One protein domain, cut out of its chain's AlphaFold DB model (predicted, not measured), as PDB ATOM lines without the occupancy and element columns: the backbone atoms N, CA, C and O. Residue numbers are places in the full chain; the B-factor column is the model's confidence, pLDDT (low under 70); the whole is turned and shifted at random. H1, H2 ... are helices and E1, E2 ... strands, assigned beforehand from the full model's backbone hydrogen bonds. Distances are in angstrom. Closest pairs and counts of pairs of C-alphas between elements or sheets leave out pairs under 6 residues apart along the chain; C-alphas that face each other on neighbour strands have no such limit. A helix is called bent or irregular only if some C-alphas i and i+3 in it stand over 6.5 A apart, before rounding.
ATOM      1  N   ILE A  53      37.966 -38.121  22.033       65.88
ATOM      2  CA  ILE A  53      38.153 -38.277  20.594       65.88
ATOM      3  C   ILE A  53      38.146 -36.879  20.001       65.88
ATOM      4  O   ILE A  53      37.172 -36.145  20.166       65.88
ATOM      5  N   GLY A  54      39.215 -36.525  19.306       63.75
ATOM      6  CA  GLY A  54      39.355 -35.227  18.659       63.75
ATOM      7  C   GLY A  54      39.934 -35.376  17.270       63.75
ATOM      8  O   GLY A  54      40.333 -36.466  16.850       63.75
ATOM      9  N   GLN A  55      39.932 -34.267  16.542       66.50
ATOM     10  CA  GLN A  55      40.472 -34.224  15.192       66.50
ATOM     11  C   GLN A  55      41.997 -34.324  15.229       66.50
ATOM     12  O   GLN A  55      42.663 -33.728  16.077       66.50
ATOM     13  N   ALA A  56      42.561 -35.077  14.290       60.16
ATOM     14  CA  ALA A  56      43.993 -35.060  14.055       60.16
ATOM     15  C   ALA A  56      44.429 -33.661  13.581       60.16
ATOM     16  O   ALA A  56      43.731 -33.020  12.795       60.16
ATOM     17  N   ALA A  57      45.597 -33.201  14.043       56.47
ATOM     18  CA  ALA A  57      46.199 -31.940  13.608       56.47
ATOM     19  C   ALA A  57      46.253 -31.852  12.074       56.47
ATOM     20  O   ALA A  57      46.580 -32.847  11.425       56.47
ATOM     21  N   ALA A  58      46.020 -30.671  11.496       48.84
ATOM     22  CA  ALA A  58      46.021 -30.467  10.041       48.84
ATOM     23  C   ALA A  58      47.320 -30.943   9.350       48.84
ATOM     24  O   ALA A  58      47.274 -31.436   8.227       48.84
ATOM     25  N   SER A  59      48.467 -30.877  10.037       40.94
ATOM     26  CA  SER A  59      49.764 -31.378   9.550       40.94
ATOM     27  C   SER A  59      49.863 -32.910   9.469       40.94
ATOM     28  O   SER A  59      50.651 -33.432   8.683       40.94
ATOM     29  N   LEU A  60      49.051 -33.633  10.247       46.72
ATOM     30  CA  LEU A  60      48.933 -35.099  10.256       46.72
ATOM     31  C   LEU A  60      47.708 -35.590   9.466       46.72
ATOM     32  O   LEU A  60      47.663 -36.741   9.042       46.72
ATOM     33  N   ALA A  61      46.720 -34.723   9.251       50.06
ATOM     34  CA  ALA A  61      45.471 -35.003   8.555       50.06
ATOM     35  C   ALA A  61      45.584 -34.776   7.037       50.06
ATOM     36  O   ALA A  61      44.696 -34.166   6.434       50.06
ATOM     37  N   LYS A  62      46.656 -35.273   6.398       55.31
ATOM     38  CA  LYS A  62      46.669 -35.361   4.931       55.31
ATOM     39  C   LYS A  62      45.461 -36.182   4.491       55.31
ATOM     40  O   LYS A  62      45.129 -37.194   5.111       55.31
ATOM     41  N   GLU A  63      44.788 -35.716   3.444       62.75
ATOM     42  CA  GLU A  63      43.701 -36.455   2.819       62.75
ATOM     43  C   GLU A  63      44.200 -37.871   2.504       62.75
ATOM     44  O   GLU A  63      45.162 -38.036   1.755       62.75
ATOM     45  N   GLN A  64      43.632 -38.888   3.161       75.75
ATOM     46  CA  GLN A  64      44.039 -40.268   2.920       75.75
ATOM     47  C   GLN A  64      43.519 -40.668   1.549       75.75
ATOM     48  O   GLN A  64      42.335 -40.970   1.389       75.75
ATOM     49  N   SER A  65      44.413 -40.628   0.565       86.75
ATOM     50  CA  SER A  65      44.148 -41.188  -0.749       86.75
ATOM     51  C   SER A  65      43.876 -42.684  -0.624       86.75
ATOM     52  O   SER A  65      44.361 -43.353   0.296       86.75
ATOM     53  N   VAL A  66      43.127 -43.225  -1.583       88.88
ATOM     54  CA  VAL A  66      42.895 -44.669  -1.667       88.88
ATOM     55  C   VAL A  66      44.219 -45.446  -1.706       88.88
ATOM     56  O   VAL A  66      44.332 -46.480  -1.059       88.88
ATOM     57  N   GLU A  67      45.245 -44.893  -2.365       88.75
ATOM     58  CA  GLU A  67      46.594 -45.467  -2.469       88.75
ATOM     59  C   GLU A  67      47.239 -45.660  -1.092       88.75
ATOM     60  O   GLU A  67      47.783 -46.722  -0.802       88.75
ATOM     61  N   CYS A  68      47.149 -44.645  -0.226       88.12
ATOM     62  CA  CYS A  68      47.684 -44.684   1.136       88.12
ATOM     63  C   CYS A  68      46.988 -45.766   1.979       88.12
ATOM     64  O   CYS A  68      47.642 -46.505   2.721       88.12
ATOM     65  N   LEU A  69      45.666 -45.903   1.816       90.75
ATOM     66  CA  LEU A  69      44.870 -46.922   2.500       90.75
ATOM     67  C   LEU A  69      45.265 -48.335   2.056       90.75
ATOM     68  O   LEU A  69      45.597 -49.164   2.899       90.75
ATOM     69  N   VAL A  70      45.294 -48.610   0.749       91.56
ATOM     70  CA  VAL A  70      45.581 -49.967   0.243       91.56
ATOM     71  C   VAL A  70      47.050 -50.364   0.330       91.56
ATOM     72  O   VAL A  70      47.358 -51.551   0.355       91.56
ATOM     73  N   ARG A  71      47.977 -49.408   0.432       89.81
ATOM     74  CA  ARG A  71      49.373 -49.686   0.818       89.81
ATOM     75  C   ARG A  71      49.529 -50.006   2.307       89.81
ATOM     76  O   ARG A  71      50.610 -50.431   2.730       89.81
ATOM     77  N   GLY A  72      48.476 -49.768   3.090       89.75
ATOM     78  CA  GLY A  72      48.438 -49.975   4.530       89.75
ATOM     79  C   GLY A  72      49.361 -49.036   5.294       89.75
ATOM     80  O   GLY A  72      49.892 -49.422   6.331       89.75
ATOM     81  N   ASP A  73      49.578 -47.816   4.799       88.12
ATOM     82  CA  ASP A  73      50.522 -46.874   5.413       88.12
ATOM     83  C   ASP A  73      50.088 -46.489   6.840       88.12
ATOM     84  O   ASP A  73      50.923 -46.385   7.736       88.12
ATOM     85  N   VAL A  74      48.774 -46.380   7.078       85.25
ATOM     86  CA  VAL A  74      48.194 -46.137   8.413       85.25
ATOM     87  C   VAL A  74      48.470 -47.307   9.359       85.25
ATOM     88  O   VAL A  74      48.865 -47.096  10.502       85.25
ATOM     89  N   ILE A  75      48.308 -48.543   8.880       89.38
ATOM     90  CA  ILE A  75      48.592 -49.751   9.667       89.38
ATOM     91  C   ILE A  75      50.089 -49.807   9.978       89.38
ATOM     92  O   ILE A  75      50.477 -49.989  11.128       89.38
ATOM     93  N   ARG A  76      50.946 -49.582   8.977       89.00
ATOM     94  CA  ARG A  76      52.403 -49.590   9.145       89.00
ATOM     95  C   ARG A  76      52.859 -48.592  10.204       89.00
ATOM     96  O   ARG A  76      53.675 -48.941  11.048       89.00
ATOM     97  N   GLU A  77      52.312 -47.381  10.189       84.00
ATOM     98  CA  GLU A  77      52.653 -46.346  11.166       84.00
ATOM     99  C   GLU A  77      52.226 -46.718  12.596       84.00
ATOM    100  O   GLU A  77      52.963 -46.463  13.554       84.00
ATOM    101  N   GLU A  78      51.064 -47.349  12.768       84.19
ATOM    102  CA  GLU A  78      50.574 -47.764  14.091       84.19
ATOM    103  C   GLU A  78      51.259 -49.036  14.623       84.19
ATOM    104  O   GLU A  78      51.238 -49.289  15.828       84.19
ATOM    105  N   PHE A  79      51.917 -49.813  13.759       85.62
ATOM    106  CA  PHE A  79      52.632 -51.045  14.115       85.62
ATOM    107  C   PHE A  79      54.159 -50.957  13.949       85.62
ATOM    108  O   PHE A  79      54.850 -51.960  14.097       85.62
ATOM    109  N   ARG A  80      54.711 -49.767  13.682       83.00
ATOM    110  CA  ARG A  80      56.146 -49.548  13.411       83.00
ATOM    111  C   ARG A  80      57.100 -50.023  14.517       83.00
ATOM    112  O   ARG A  80      58.272 -50.250  14.257       83.00
ATOM    113  N   ASP A  81      56.608 -50.099  15.749       78.62
ATOM    114  CA  ASP A  81      57.333 -50.483  16.965       78.62
ATOM    115  C   ASP A  81      57.105 -51.953  17.365       78.62
ATOM    116  O   ASP A  81      57.480 -52.358  18.463       78.62
ATOM    117  N   VAL A  82      56.452 -52.749  16.513       77.94
ATOM    118  CA  VAL A  82      56.266 -54.190  16.721       77.94
ATOM    119  C   VAL A  82      57.465 -54.943  16.151       77.94
ATOM    120  O   VAL A  82      57.827 -54.753  14.996       77.94
ATOM    121  N   GLU A  83      58.058 -55.829  16.952       73.12
ATOM    122  CA  GLU A  83      59.235 -56.631  16.565       73.12
ATOM    123  C   GLU A  83      58.909 -57.762  15.566       73.12
ATOM    124  O   GLU A  83      59.805 -58.398  15.014       73.12
ATOM    125  N   LEU A  84      57.623 -58.014  15.311       73.56
ATOM    126  CA  LEU A  84      57.136 -59.010  14.357       73.56
ATOM    127  C   LEU A  84      57.169 -58.481  12.912       73.56
ATOM    128  O   LEU A  84      56.953 -57.287  12.680       73.56
ATOM    129  N   PRO A  85      57.337 -59.365  11.910       76.19
ATOM    130  CA  PRO A  85      57.203 -58.996  10.507       76.19
ATOM    131  C   PRO A  85      55.748 -58.600  10.201       76.19
ATOM    132  O   PRO A  85      54.902 -59.435   9.893       76.19
ATOM    133  N   ILE A  86      55.458 -57.302  10.285       81.69
ATOM    134  CA  ILE A  86      54.122 -56.719  10.080       81.69
ATOM    135  C   ILE A  86      53.682 -56.725   8.604       81.69
ATOM    136  O   ILE A  86      52.492 -56.658   8.317       81.69
ATOM    137  N   GLY A  87      54.632 -56.820   7.665       84.56
ATOM    138  CA  GLY A  87      54.380 -56.769   6.216       84.56
ATOM    139  C   GLY A  87      53.279 -57.730   5.748       84.56
ATOM    140  O   GLY A  87      52.269 -57.250   5.240       84.56
ATOM    141  N   PRO A  88      53.397 -59.046   6.008       85.12
ATOM    142  CA  PRO A  88      52.364 -60.019   5.654       85.12
ATOM    143  C   PRO A  88      50.977 -59.708   6.231       85.12
ATOM    144  O   PRO A  88      49.977 -59.921   5.555       85.12
ATOM    145  N   ALA A  89      50.894 -59.173   7.455       81.44
ATOM    146  CA  ALA A  89      49.608 -58.791   8.039       81.44
ATOM    147  C   ALA A  89      49.015 -57.539   7.392       81.44
ATOM    148  O   ALA A  89      47.803 -57.465   7.233       81.44
ATOM    149  N   ILE A  90      49.847 -56.577   6.988       88.75
ATOM    150  CA  ILE A  90      49.392 -55.418   6.212       88.75
ATOM    151  C   ILE A  90      48.874 -55.871   4.849       88.75
ATOM    152  O   ILE A  90      47.809 -55.427   4.420       88.75
ATOM    153  N   ASP A  91      49.610 -56.748   4.171       90.50
ATOM    154  CA  ASP A  91      49.208 -57.246   2.860       90.50
ATOM    155  C   ASP A  91      47.886 -57.999   2.938       90.50
ATOM    156  O   ASP A  91      46.983 -57.683   2.169       90.50
ATOM    157  N   ALA A  92      47.731 -58.879   3.927       88.75
ATOM    158  CA  ALA A  92      46.497 -59.626   4.134       88.75
ATOM    159  C   ALA A  92      45.323 -58.720   4.565       88.75
ATOM    160  O   ALA A  92      44.225 -58.825   4.026       88.75
ATOM    161  N   ALA A  93      45.558 -57.740   5.449       90.94
ATOM    162  CA  ALA A  93      44.535 -56.777   5.874       90.94
ATOM    163  C   ALA A  93      44.093 -55.802   4.766       90.94
ATOM    164  O   ALA A  93      43.048 -55.167   4.883       90.94
ATOM    165  N   THR A  94      44.889 -55.640   3.707       93.94
ATOM    166  CA  THR A  94      44.578 -54.739   2.585       93.94
ATOM    167  C   THR A  94      44.184 -55.478   1.311       93.94
ATOM    168  O   THR A  94      43.750 -54.835   0.356       93.94
ATOM    169  N   GLU A  95      44.295 -56.806   1.272       92.50
ATOM    170  CA  GLU A  95      44.091 -57.622   0.073       92.50
ATOM    171  C   GLU A  95      42.685 -57.459  -0.509       92.50
ATOM    172  O   GLU A  95      42.546 -57.076  -1.672       92.50
ATOM    173  N   ASN A  96      41.634 -57.628   0.298       92.06
ATOM    174  CA  ASN A  96      40.265 -57.484  -0.205       92.06
ATOM    175  C   ASN A  96      39.954 -56.046  -0.633       92.06
ATOM    176  O   ASN A  96      39.155 -55.832  -1.542       92.06
ATOM    177  N   LEU A 325      35.767 -44.448  -0.416       90.62
ATOM    178  CA  LEU A 325      36.789 -44.394   0.633       90.62
ATOM    179  C   LEU A 325      36.274 -44.960   1.961       90.62
ATOM    180  O   LEU A 325      36.997 -45.687   2.640       90.62
ATOM    181  N   ALA A 326      35.025 -44.670   2.330       89.56
ATOM    182  CA  ALA A 326      34.384 -45.240   3.509       89.56
ATOM    183  C   ALA A 326      34.282 -46.767   3.415       89.56
ATOM    184  O   ALA A 326      34.585 -47.451   4.395       89.56
ATOM    185  N   LYS A 327      33.922 -47.302   2.239       92.00
ATOM    186  CA  LYS A 327      33.840 -48.750   2.024       92.00
ATOM    187  C   LYS A 327      35.211 -49.425   2.055       92.00
ATOM    188  O   LYS A 327      35.357 -50.467   2.684       92.00
ATOM    189  N   VAL A 328      36.227 -48.811   1.449       93.06
ATOM    190  CA  VAL A 328      37.619 -49.287   1.515       93.06
ATOM    191  C   VAL A 328      38.102 -49.356   2.964       93.06
ATOM    192  O   VAL A 328      38.641 -50.378   3.377       93.06
ATOM    193  N   LYS A 329      37.865 -48.304   3.759       93.00
ATOM    194  CA  LYS A 329      38.225 -48.282   5.187       93.00
ATOM    195  C   LYS A 329      37.527 -49.397   5.960       93.00
ATOM    196  O   LYS A 329      38.185 -50.071   6.734       93.00
ATOM    197  N   GLU A 330      36.231 -49.604   5.732       92.75
ATOM    198  CA  GLU A 330      35.465 -50.682   6.372       92.75
ATOM    199  C   GLU A 330      36.054 -52.065   6.064       92.75
ATOM    200  O   GLU A 330      36.291 -52.832   6.989       92.75
ATOM    201  N   ILE A 331      36.365 -52.351   4.793       94.56
ATOM    202  CA  ILE A 331      36.977 -53.626   4.386       94.56
ATOM    203  C   ILE A 331      38.316 -53.838   5.109       94.56
ATOM    204  O   ILE A 331      38.532 -54.893   5.700       94.56
ATOM    205  N   ILE A 332      39.186 -52.822   5.115       95.00
ATOM    206  CA  ILE A 332      40.493 -52.899   5.786       95.00
ATOM    207  C   ILE A 332      40.326 -53.083   7.299       95.00
ATOM    208  O   ILE A 332      41.055 -53.859   7.907       95.00
ATOM    209  N   GLU A 333      39.389 -52.367   7.927       93.38
ATOM    210  CA  GLU A 333      39.103 -52.488   9.362       93.38
ATOM    211  C   GLU A 333      38.649 -53.915   9.718       93.38
ATOM    212  O   GLU A 333      39.173 -54.506  10.664       93.38
ATOM    213  N   ASP A 334      37.728 -54.490   8.945       93.88
ATOM    214  CA  ASP A 334      37.201 -55.836   9.185       93.88
ATOM    215  C   ASP A 334      38.273 -56.921   8.989       93.88
ATOM    216  O   ASP A 334      38.389 -57.846   9.801       93.88
ATOM    217  N   ASP A 335      39.086 -56.804   7.938       94.81
ATOM    218  CA  ASP A 335      40.157 -57.759   7.655       94.81
ATOM    219  C   ASP A 335      41.308 -57.642   8.654       94.81
ATOM    220  O   ASP A 335      41.799 -58.659   9.152       94.81
ATOM    221  N   LEU A 336      41.695 -56.418   9.025       93.06
ATOM    222  CA  LEU A 336      42.696 -56.190  10.062       93.06
ATOM    223  C   LEU A 336      42.250 -56.797  11.392       93.06
ATOM    224  O   LEU A 336      43.031 -57.498  12.031       93.06
ATOM    225  N   MET A 337      40.998 -56.579  11.806       92.12
ATOM    226  CA  MET A 337      40.465 -57.178  13.030       92.12
ATOM    227  C   MET A 337      40.565 -58.708  12.991       92.12
ATOM    228  O   MET A 337      41.054 -59.310  13.948       92.12
ATOM    229  N   ARG A 338      40.165 -59.336  11.876       91.81
ATOM    230  CA  ARG A 338      40.241 -60.795  11.699       91.81
ATOM    231  C   ARG A 338      41.677 -61.309  11.821       91.81
ATOM    232  O   ARG A 338      41.914 -62.294  12.518       91.81
ATOM    233  N   HIS A 339      42.636 -60.638  11.185       90.12
ATOM    234  CA  HIS A 339      44.046 -61.029  11.245       90.12
ATOM    235  C   HIS A 339      44.657 -60.850  12.635       90.12
ATOM    236  O   HIS A 339      45.377 -61.731  13.100       90.12
ATOM    237  N   LEU A 340      44.348 -59.753  13.329       89.31
ATOM    238  CA  LEU A 340      44.860 -59.519  14.682       89.31
ATOM    239  C   LEU A 340      44.275 -60.508  15.702       89.31
ATOM    240  O   LEU A 340      44.987 -60.948  16.599       89.31
ATOM    241  N   GLN A 341      43.012 -60.912  15.551       89.62
ATOM    242  CA  GLN A 341      42.428 -61.992  16.357       89.62
ATOM    243  C   GLN A 341      43.110 -63.340  16.100       89.62
ATOM    244  O   GLN A 341      43.265 -64.146  17.013       89.62
ATOM    245  N   GLU A 342      43.536 -63.605  14.866       88.44
ATOM    246  CA  GLU A 342      44.286 -64.820  14.545       88.44
ATOM    247  C   GLU A 342      45.695 -64.799  15.160       88.44
ATOM    248  O   GLU A 342      46.145 -65.799  15.715       88.44
ATOM    249  N   TRP A 343      46.358 -63.642  15.166       87.12
ATOM    250  CA  TRP A 343      47.631 -63.453  15.870       87.12
ATOM    251  C   TRP A 343      47.529 -63.687  17.377       87.12
ATOM    252  O   TRP A 343      48.419 -64.300  17.969       87.12
ATOM    253  N   GLU A 344      46.441 -63.232  17.999       85.44
ATOM    254  CA  GLU A 344      46.176 -63.493  19.414       85.44
ATOM    255  C   GLU A 344      46.073 -64.996  19.694       85.44
ATOM    256  O   GLU A 344      46.703 -65.487  20.631       85.44
ATOM    257  N   LYS A 345      45.337 -65.749  18.866       87.06
ATOM    258  CA  LYS A 345      45.226 -67.213  19.013       87.06
ATOM    259  C   LYS A 345      46.572 -67.921  18.881       87.06
ATOM    260  O   LYS A 345      46.774 -68.964  19.495       87.06
ATOM    261  N   GLN A 346      47.484 -67.355  18.096       85.62
ATOM    262  CA  GLN A 346      48.849 -67.852  17.916       85.62
ATOM    263  C   GLN A 346      49.804 -67.409  19.039       85.62
ATOM    264  O   GLN A 346      50.965 -67.809  19.042       85.62
ATOM    265  N   GLY A 347      49.333 -66.609  20.002       81.75
ATOM    266  CA  GLY A 347      50.120 -66.152  21.149       81.75
ATOM    267  C   GLY A 347      51.167 -65.089  20.810       81.75
ATOM    268  O   GLY A 347      52.140 -64.947  21.547       81.75
ATOM    269  N   LEU A 348      50.992 -64.359  19.702       73.88
ATOM    270  CA  LEU A 348      52.000 -63.424  19.184       73.88
ATOM    271  C   LEU A 348      52.071 -62.086  19.945       73.88
ATOM    272  O   LEU A 348      53.127 -61.461  19.967       73.88
ATOM    273  N   ASP A 349      50.981 -61.632  20.571       74.25
ATOM    274  CA  ASP A 349      50.942 -60.427  21.418       74.25
ATOM    275  C   ASP A 349      49.755 -60.513  22.402       74.25
ATOM    276  O   ASP A 349      48.819 -61.297  22.223       74.25
ATOM    277  N   SER A 350      49.774 -59.691  23.451       76.62
ATOM    278  CA  SER A 350      48.659 -59.545  24.385       76.62
ATOM    279  C   SER A 350      47.413 -58.981  23.687       76.62
ATOM    280  O   SER A 350      47.477 -57.962  22.995       76.62
ATOM    281  N   SER A 351      46.251 -59.589  23.952       79.25
ATOM    282  CA  SER A 351      44.938 -59.168  23.428       79.25
ATOM    283  C   SER A 351      44.711 -57.654  23.529       79.25
ATOM    284  O   SER A 351      44.363 -56.977  22.562       79.25
ATOM    285  N   HIS A 352      45.018 -57.080  24.695       81.12
ATOM    286  CA  HIS A 352      44.840 -55.653  24.958       81.12
ATOM    287  C   HIS A 352      45.735 -54.752  24.096       81.12
ATOM    288  O   HIS A 352      45.330 -53.640  23.756       81.12
ATOM    289  N   ALA A 353      46.954 -55.179  23.751       81.88
ATOM    290  CA  ALA A 353      47.836 -54.397  22.888       81.88
ATOM    291  C   ALA A 353      47.327 -54.378  21.442       81.88
ATOM    292  O   ALA A 353      47.236 -53.299  20.850       81.88
ATOM    293  N   LEU A 354      46.920 -55.537  20.917       85.12
ATOM    294  CA  LEU A 354      46.373 -55.669  19.563       85.12
ATOM    295  C   LEU A 354      45.076 -54.871  19.399       85.12
ATOM    296  O   LEU A 354      44.947 -54.092  18.451       85.12
ATOM    297  N   VAL A 355      44.166 -54.967  20.373       86.25
ATOM    298  CA  VAL A 355      42.920 -54.187  20.412       86.25
ATOM    299  C   VAL A 355      43.194 -52.681  20.360       86.25
ATOM    300  O   VAL A 355      42.529 -51.950  19.626       86.25
ATOM    301  N   ARG A 356      44.181 -52.183  21.116       85.62
ATOM    302  CA  ARG A 356      44.516 -50.748  21.116       85.62
ATOM    303  C   ARG A 356      45.049 -50.281  19.768       85.62
ATOM    304  O   ARG A 356      44.577 -49.263  19.263       85.62
ATOM    305  N   ARG A 357      45.992 -51.025  19.183       86.69
ATOM    306  CA  ARG A 357      46.559 -50.696  17.866       86.69
ATOM    307  C   ARG A 357      45.471 -50.684  16.795       86.69
ATOM    308  O   ARG A 357      45.390 -49.735  16.021       86.69
ATOM    309  N   PHE A 358      44.578 -51.671  16.818       90.00
ATOM    310  CA  PHE A 358      43.412 -51.705  15.942       90.00
ATOM    311  C   PHE A 358      42.547 -50.442  16.074       90.00
ATOM    312  O   PHE A 358      42.253 -49.783  15.078       90.00
ATOM    313  N   LEU A 359      42.191 -50.044  17.298       87.88
ATOM    314  CA  LEU A 359      41.376 -48.846  17.527       87.88
ATOM    315  C   LEU A 359      42.067 -47.553  17.065       87.88
ATOM    316  O   LEU A 359      41.386 -46.640  16.594       87.88
ATOM    317  N   TRP A 360      43.395 -47.466  17.161       86.25
ATOM    318  CA  TRP A 360      44.149 -46.338  16.609       86.25
ATOM    319  C   TRP A 360      44.153 -46.316  15.082       86.25
ATOM    320  O   TRP A 360      44.000 -45.234  14.517       86.25
ATOM    321  N   VAL A 361      44.217 -47.472  14.414       88.62
ATOM    322  CA  VAL A 361      44.042 -47.553  12.951       88.62
ATOM    323  C   VAL A 361      42.645 -47.073  12.545       88.62
ATOM    324  O   VAL A 361      42.530 -46.192  11.692       88.62
ATOM    325  N   VAL A 362      41.587 -47.568  13.204       89.25
ATOM    326  CA  VAL A 362      40.192 -47.149  12.945       89.25
ATOM    327  C   VAL A 362      40.033 -45.635  13.139       89.25
ATOM    328  O   VAL A 362      39.412 -44.954  12.323       89.25
ATOM    329  N   ALA A 363      40.618 -45.070  14.198       83.06
ATOM    330  CA  ALA A 363      40.614 -43.624  14.411       83.06
ATOM    331  C   ALA A 363      41.391 -42.880  13.315       83.06
ATOM    332  O   ALA A 363      40.884 -41.898  12.766       83.06
ATOM    333  N   GLY A 364      42.563 -43.386  12.929       81.38
ATOM    334  CA  GLY A 364      43.392 -42.847  11.854       81.38
ATOM    335  C   GLY A 364      42.656 -42.774  10.516       81.38
ATOM    336  O   GLY A 364      42.681 -41.728   9.868       81.38
ATOM    337  N   HIS A 365      41.914 -43.819  10.135       85.94
ATOM    338  CA  HIS A 365      41.059 -43.835   8.937       85.94
ATOM    339  C   HIS A 365      39.991 -42.728   8.925       85.94
ATOM    340  O   HIS A 365      39.532 -42.280   7.865       85.94
ATOM    341  N   ARG A 366      39.580 -42.266  10.109       81.75
ATOM    342  CA  ARG A 366      38.595 -41.192  10.299       81.75
ATOM    343  C   ARG A 366      39.226 -39.836  10.604       81.75
ATOM    344  O   ARG A 366      38.491 -38.888  10.862       81.75
ATOM    345  N   ARG A 367      40.560 -39.719  10.550       77.94
ATOM    346  CA  ARG A 367      41.317 -38.516  10.957       77.94
ATOM    347  C   ARG A 367      41.028 -38.108  12.398       77.94
ATOM    348  O   ARG A 367      41.000 -36.927  12.741       77.94
ATOM    349  N   LEU A 368      40.799 -39.104  13.238       77.62
ATOM    350  CA  LEU A 368      40.567 -38.944  14.657       77.62
ATOM    351  C   LEU A 368      41.777 -39.456  15.423       77.62
ATOM    352  O   LEU A 368      42.533 -40.312  14.963       77.62
ATOM    353  N   ARG A 369      41.946 -38.931  16.625       74.62
ATOM    354  CA  ARG A 369      42.883 -39.455  17.611       74.62
ATOM    355  C   ARG A 369      42.110 -39.846  18.862       74.62
ATOM    356  O   ARG A 369      41.029 -39.322  19.121       74.62
ATOM    357  N   ILE A 370      42.662 -40.795  19.614       74.31
ATOM    358  CA  ILE A 370      42.075 -41.294  20.857       74.31
ATOM    359  C   ILE A 370      43.057 -41.013  21.986       74.31
ATOM    360  O   ILE A 370      44.197 -41.475  21.931       74.31
ATOM    361  N   ARG A 371      42.609 -40.310  23.026       70.00
ATOM    362  CA  ARG A 371      43.403 -40.070  24.235       70.00
ATOM    363  C   ARG A 371      42.965 -40.979  25.383       70.00
ATOM    364  O   ARG A 371      41.801 -41.371  25.463       70.00
ATOM    365  N   ASN A 372      43.901 -41.288  26.284       67.31
ATOM    366  CA  ASN A 372      43.666 -41.995  27.550       67.31
ATOM    367  C   ASN A 372      43.013 -43.383  27.389       67.31
ATOM    368  O   ASN A 372      42.439 -43.908  28.340       67.31
ATOM    369  N   LEU A 373      43.104 -44.007  26.202       72.44
ATOM    370  CA  LEU A 373      42.528 -45.335  25.956       72.44
ATOM    371  C   LEU A 373      43.111 -46.370  26.927       72.44
ATOM    372  O   LEU A 373      42.368 -47.157  27.503       72.44
ATOM    373  N   PHE A 374      44.428 -46.317  27.151       70.31
ATOM    374  CA  PHE A 374      45.123 -47.182  28.101       70.31
ATOM    375  C   PHE A 374      44.657 -46.957  29.545       70.31
ATOM    376  O   PHE A 374      44.326 -47.909  30.239       70.31
ATOM    377  N   GLU A 375      44.591 -45.701  29.985       68.69
ATOM    378  CA  GLU A 375      44.247 -45.344  31.366       68.69
ATOM    379  C   GLU A 375      42.782 -45.641  31.700       68.69
ATOM    380  O   GLU A 375      42.466 -46.087  32.800       68.69
ATOM    381  N   LYS A 376      41.871 -45.390  30.753       70.56
ATOM    382  CA  LYS A 376      40.422 -45.526  30.963       70.56
ATOM    383  C   LYS A 376      39.899 -46.922  30.647       70.56
ATOM    384  O   LYS A 376      38.864 -47.318  31.178       70.56
ATOM    385  N   ARG A 377      40.563 -47.659  29.754       72.31
ATOM    386  CA  ARG A 377      40.153 -49.001  29.308       72.31
ATOM    387  C   ARG A 377      41.367 -49.950  29.232       72.31
ATOM    388  O   ARG A 377      41.641 -50.498  28.163       72.31
ATOM    389  N   PRO A 378      42.088 -50.186  30.346       71.56
ATOM    390  CA  PRO A 378      43.322 -50.981  30.343       71.56
ATOM    391  C   PRO A 378      43.099 -52.445  29.946       71.56
ATOM    392  O   PRO A 378      43.972 -53.048  29.327       71.56
ATOM    393  N   THR A 379      41.921 -52.991  30.261       78.75
ATOM    394  CA  THR A 379      41.541 -54.391  30.030       78.75
ATOM    395  C   THR A 379      40.569 -54.558  28.857       78.75
ATOM    396  O   THR A 379      39.752 -55.478  28.851       78.75
ATOM    397  N   LEU A 380      40.592 -53.652  27.871       79.81
ATOM    398  CA  LEU A 380      39.701 -53.746  26.712       79.81
ATOM    399  C   LEU A 380      40.047 -54.970  25.855       79.81
ATOM    400  O   LEU A 380      41.176 -55.092  25.386       79.81
ATOM    401  N   LEU A 381      39.072 -55.854  25.665       85.81
ATOM    402  CA  LEU A 381      39.145 -57.033  24.799       85.81
ATOM    403  C   LEU A 381      38.315 -56.810  23.530       85.81
ATOM    404  O   LEU A 381      37.514 -55.869  23.483       85.81
ATOM    405  N   TRP A 382      38.465 -57.687  22.534       85.75
ATOM    406  CA  TRP A 382      37.752 -57.611  21.251       85.75
ATOM    407  C   TRP A 382      36.237 -57.447  21.404       85.75
ATOM    408  O   TRP A 382      35.671 -56.533  20.803       85.75
ATOM    409  N   ASP A 383      35.603 -58.220  22.290       83.38
ATOM    410  CA  ASP A 383      34.154 -58.166  22.546       83.38
ATOM    411  C   ASP A 383      33.681 -56.792  23.058       83.38
ATOM    412  O   ASP A 383      32.532 -56.394  22.867       83.38
ATOM    413  N   GLY A 384      34.580 -56.025  23.683       80.69
ATOM    414  CA  GLY A 384      34.308 -54.680  24.191       80.69
ATOM    415  C   GLY A 384      34.554 -53.553  23.183       80.69
ATOM    416  O   GLY A 384      34.272 -52.391  23.491       80.69
ATOM    417  N   THR A 385      35.086 -53.845  21.992       83.94
ATOM    418  CA  THR A 385      35.522 -52.807  21.034       83.94
ATOM    419  C   THR A 385      34.377 -52.155  20.266       83.94
ATOM    420  O   THR A 385      34.482 -50.977  19.914       83.94
ATOM    421  N   ALA A 386      33.258 -52.858  20.067       83.62
ATOM    422  CA  ALA A 386      32.141 -52.394  19.242       83.62
ATOM    423  C   ALA A 386      31.612 -51.011  19.665       83.62
ATOM    424  O   ALA A 386      31.407 -50.130  18.827       83.62
ATOM    425  N   GLY A 387      31.462 -50.773  20.973       78.31
ATOM    426  CA  GLY A 387      31.007 -49.482  21.501       78.31
ATOM    427  C   GLY A 387      31.993 -48.335  21.248       78.31
ATOM    428  O   GLY A 387      31.575 -47.200  21.005       78.31
ATOM    429  N   VAL A 388      33.299 -48.625  21.254       81.38
ATOM    430  CA  VAL A 388      34.357 -47.644  20.964       81.38
ATOM    431  C   VAL A 388      34.388 -47.330  19.471       81.38
ATOM    432  O   VAL A 388      34.360 -46.157  19.105       81.38
ATOM    433  N   ILE A 389      34.340 -48.350  18.610       84.00
ATOM    434  CA  ILE A 389      34.261 -48.187  17.150       84.00
ATOM    435  C   ILE A 389      33.033 -47.355  16.779       84.00
ATOM    436  O   ILE A 389      33.150 -46.382  16.040       84.00
ATOM    437  N   ALA A 390      31.865 -47.662  17.346       82.69
ATOM    438  CA  ALA A 390      30.643 -46.894  17.114       82.69
ATOM    439  C   ALA A 390      30.764 -45.427  17.564       82.69
ATOM    440  O   ALA A 390      30.082 -44.553  17.026       82.69
ATOM    441  N   ARG A 391      31.607 -45.126  18.557       78.31
ATOM    442  CA  ARG A 391      31.897 -43.748  18.981       78.31
ATOM    443  C   ARG A 391      32.863 -43.054  18.016       78.31
ATOM    444  O   ARG A 391      32.594 -41.923  17.639       78.31
ATOM    445  N   ILE A 392      33.910 -43.741  17.555       79.81
ATOM    446  CA  ILE A 392      34.840 -43.232  16.529       79.81
ATOM    447  C   ILE A 392      34.087 -42.947  15.223       79.81
ATOM    448  O   ILE A 392      34.220 -41.868  14.653       79.81
ATOM    449  N   LYS A 393      33.231 -43.877  14.778       81.75
ATOM    450  CA  LYS A 393      32.435 -43.741  13.547       81.75
ATOM    451  C   LYS A 393      31.433 -42.579  13.609       81.75
ATOM    452  O   LYS A 393      31.124 -42.024  12.561       81.75
ATOM    453  N   ARG A 394      30.969 -42.190  14.805       78.12
ATOM    454  CA  ARG A 394      30.111 -41.007  15.027       78.12
ATOM    455  C   ARG A 394      30.872 -39.676  15.008       78.12
ATOM    456  O   ARG A 394      30.236 -38.637  14.881       78.12
ATOM    457  N   GLY A 395      32.202 -39.700  15.103       68.25
ATOM    458  CA  GLY A 395      33.028 -38.496  15.146       68.25
ATOM    459  C   GLY A 395      33.087 -37.829  16.529       68.25
ATOM    460  O   GLY A 395      32.544 -38.350  17.509       68.25
TER     461      GLY A 395
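Overview. This is residues 53 to 96 and 325 to 395 of the 443 residues of the protein "Hypothetical protein" of Symbiodinium sp. CCMP2456 (UniProt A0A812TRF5). Two long helices, H4 and H5, run side by side in opposite ways as a hairpin and make the core; H7 runs along H5, H2 packs on H5, and H3 crosses H4. H1 packs on residues 325 to 329 of H4, and a small two-strand ladder, E1 with E2, lies near H5 and H7. The printed part has 115 residues, with seven named helices and two named strands in the order E1 H1 H2 H3 H4 H5 E2 H6 H7; the sheet, order E1 - E2, is antiparallel, and the class is mostly helix. The whole is compact and rounded, with a radius of gyration of the C-alphas of 13.4 A and spans of 36 by 32 by 24 A.

Arrangement. E1, residues 53 to 55, is the antiparallel neighbour of E2, residues 368 to 371, with N 54 and O 369 at 3.3 A and N 369 and O 54 at 3.0 A, within hydrogen-bond range. H1, residues 66 to 70, touches H4, residues 325 to 345, with the closest C-alphas, Val 66 and Leu 325, 6.5 A apart. H2, residues 73 to 79, touches H5, residues 351 to 365, at a shallow tilt of 26 degrees, opposite ways; the closest C-alphas, Ile 75 and Val 361, are 6.0 A apart. H3, residues 87 to 96, touches residues 331 to 339 of H4 at a steep tilt of 47 degrees, opposite ways, closest at the C-alphas of Ala 93 and Leu 336, 4.6 A. H1 and H3 only just touch, with 3 pairs of C-alphas within 8 A, the closest being Val 70 and Thr 94 at 5.4 A. H4 and H5 form a helical hairpin at a shallow tilt of 10 degrees, closest at the C-alphas of Glu 344 and Ser 351, 6.0 A. H6, residues 373 to 376, is close to H5 but not clearly touching, with the C-alphas of Arg 356 and Leu 373 closest at 7.5 A. H7, residues 386 to 394, touches residues 359 to 363 of H5 at a shallow tilt of 15 degrees, the same way, closest at the C-alphas of Ala 363 and Ile 392, 6.2 A; H4 and H7 are apart. Every O i to N i+4 pair is within hydrogen-bond range in H1, H2, H4, H5 and H7, and 5 of 6 are in H3; H6 is too short for such a pair, and its 1 O i to N i+3 pair is not within range.

Along the chain. E1 begins at C-alpha 53, (38.153, -38.277, 20.594). H3 is 15.5 A long and irregular, with C-alphas 93 and 96 7.5 A apart. H4 measures 30.5 A from C-alpha 325, (36.789, -44.394, 0.633), and H5 21.5 A. H7, 12.3 A, ends at C-alpha 394, (30.111, -41.007, 15.027).

Size, cuts and confidence. The C-alphas farthest apart, Ala 58 and Gln 346, are 38.3 A apart. Residues 97 to 324 are not printed, and C-alphas 96 and 325 are 13.6 A apart across the cut. Of the links that are printed whole, none is long. The mean pLDDT of the printed part is 81.4; residues 53 to 63, 372, 375 and 395 are under 70.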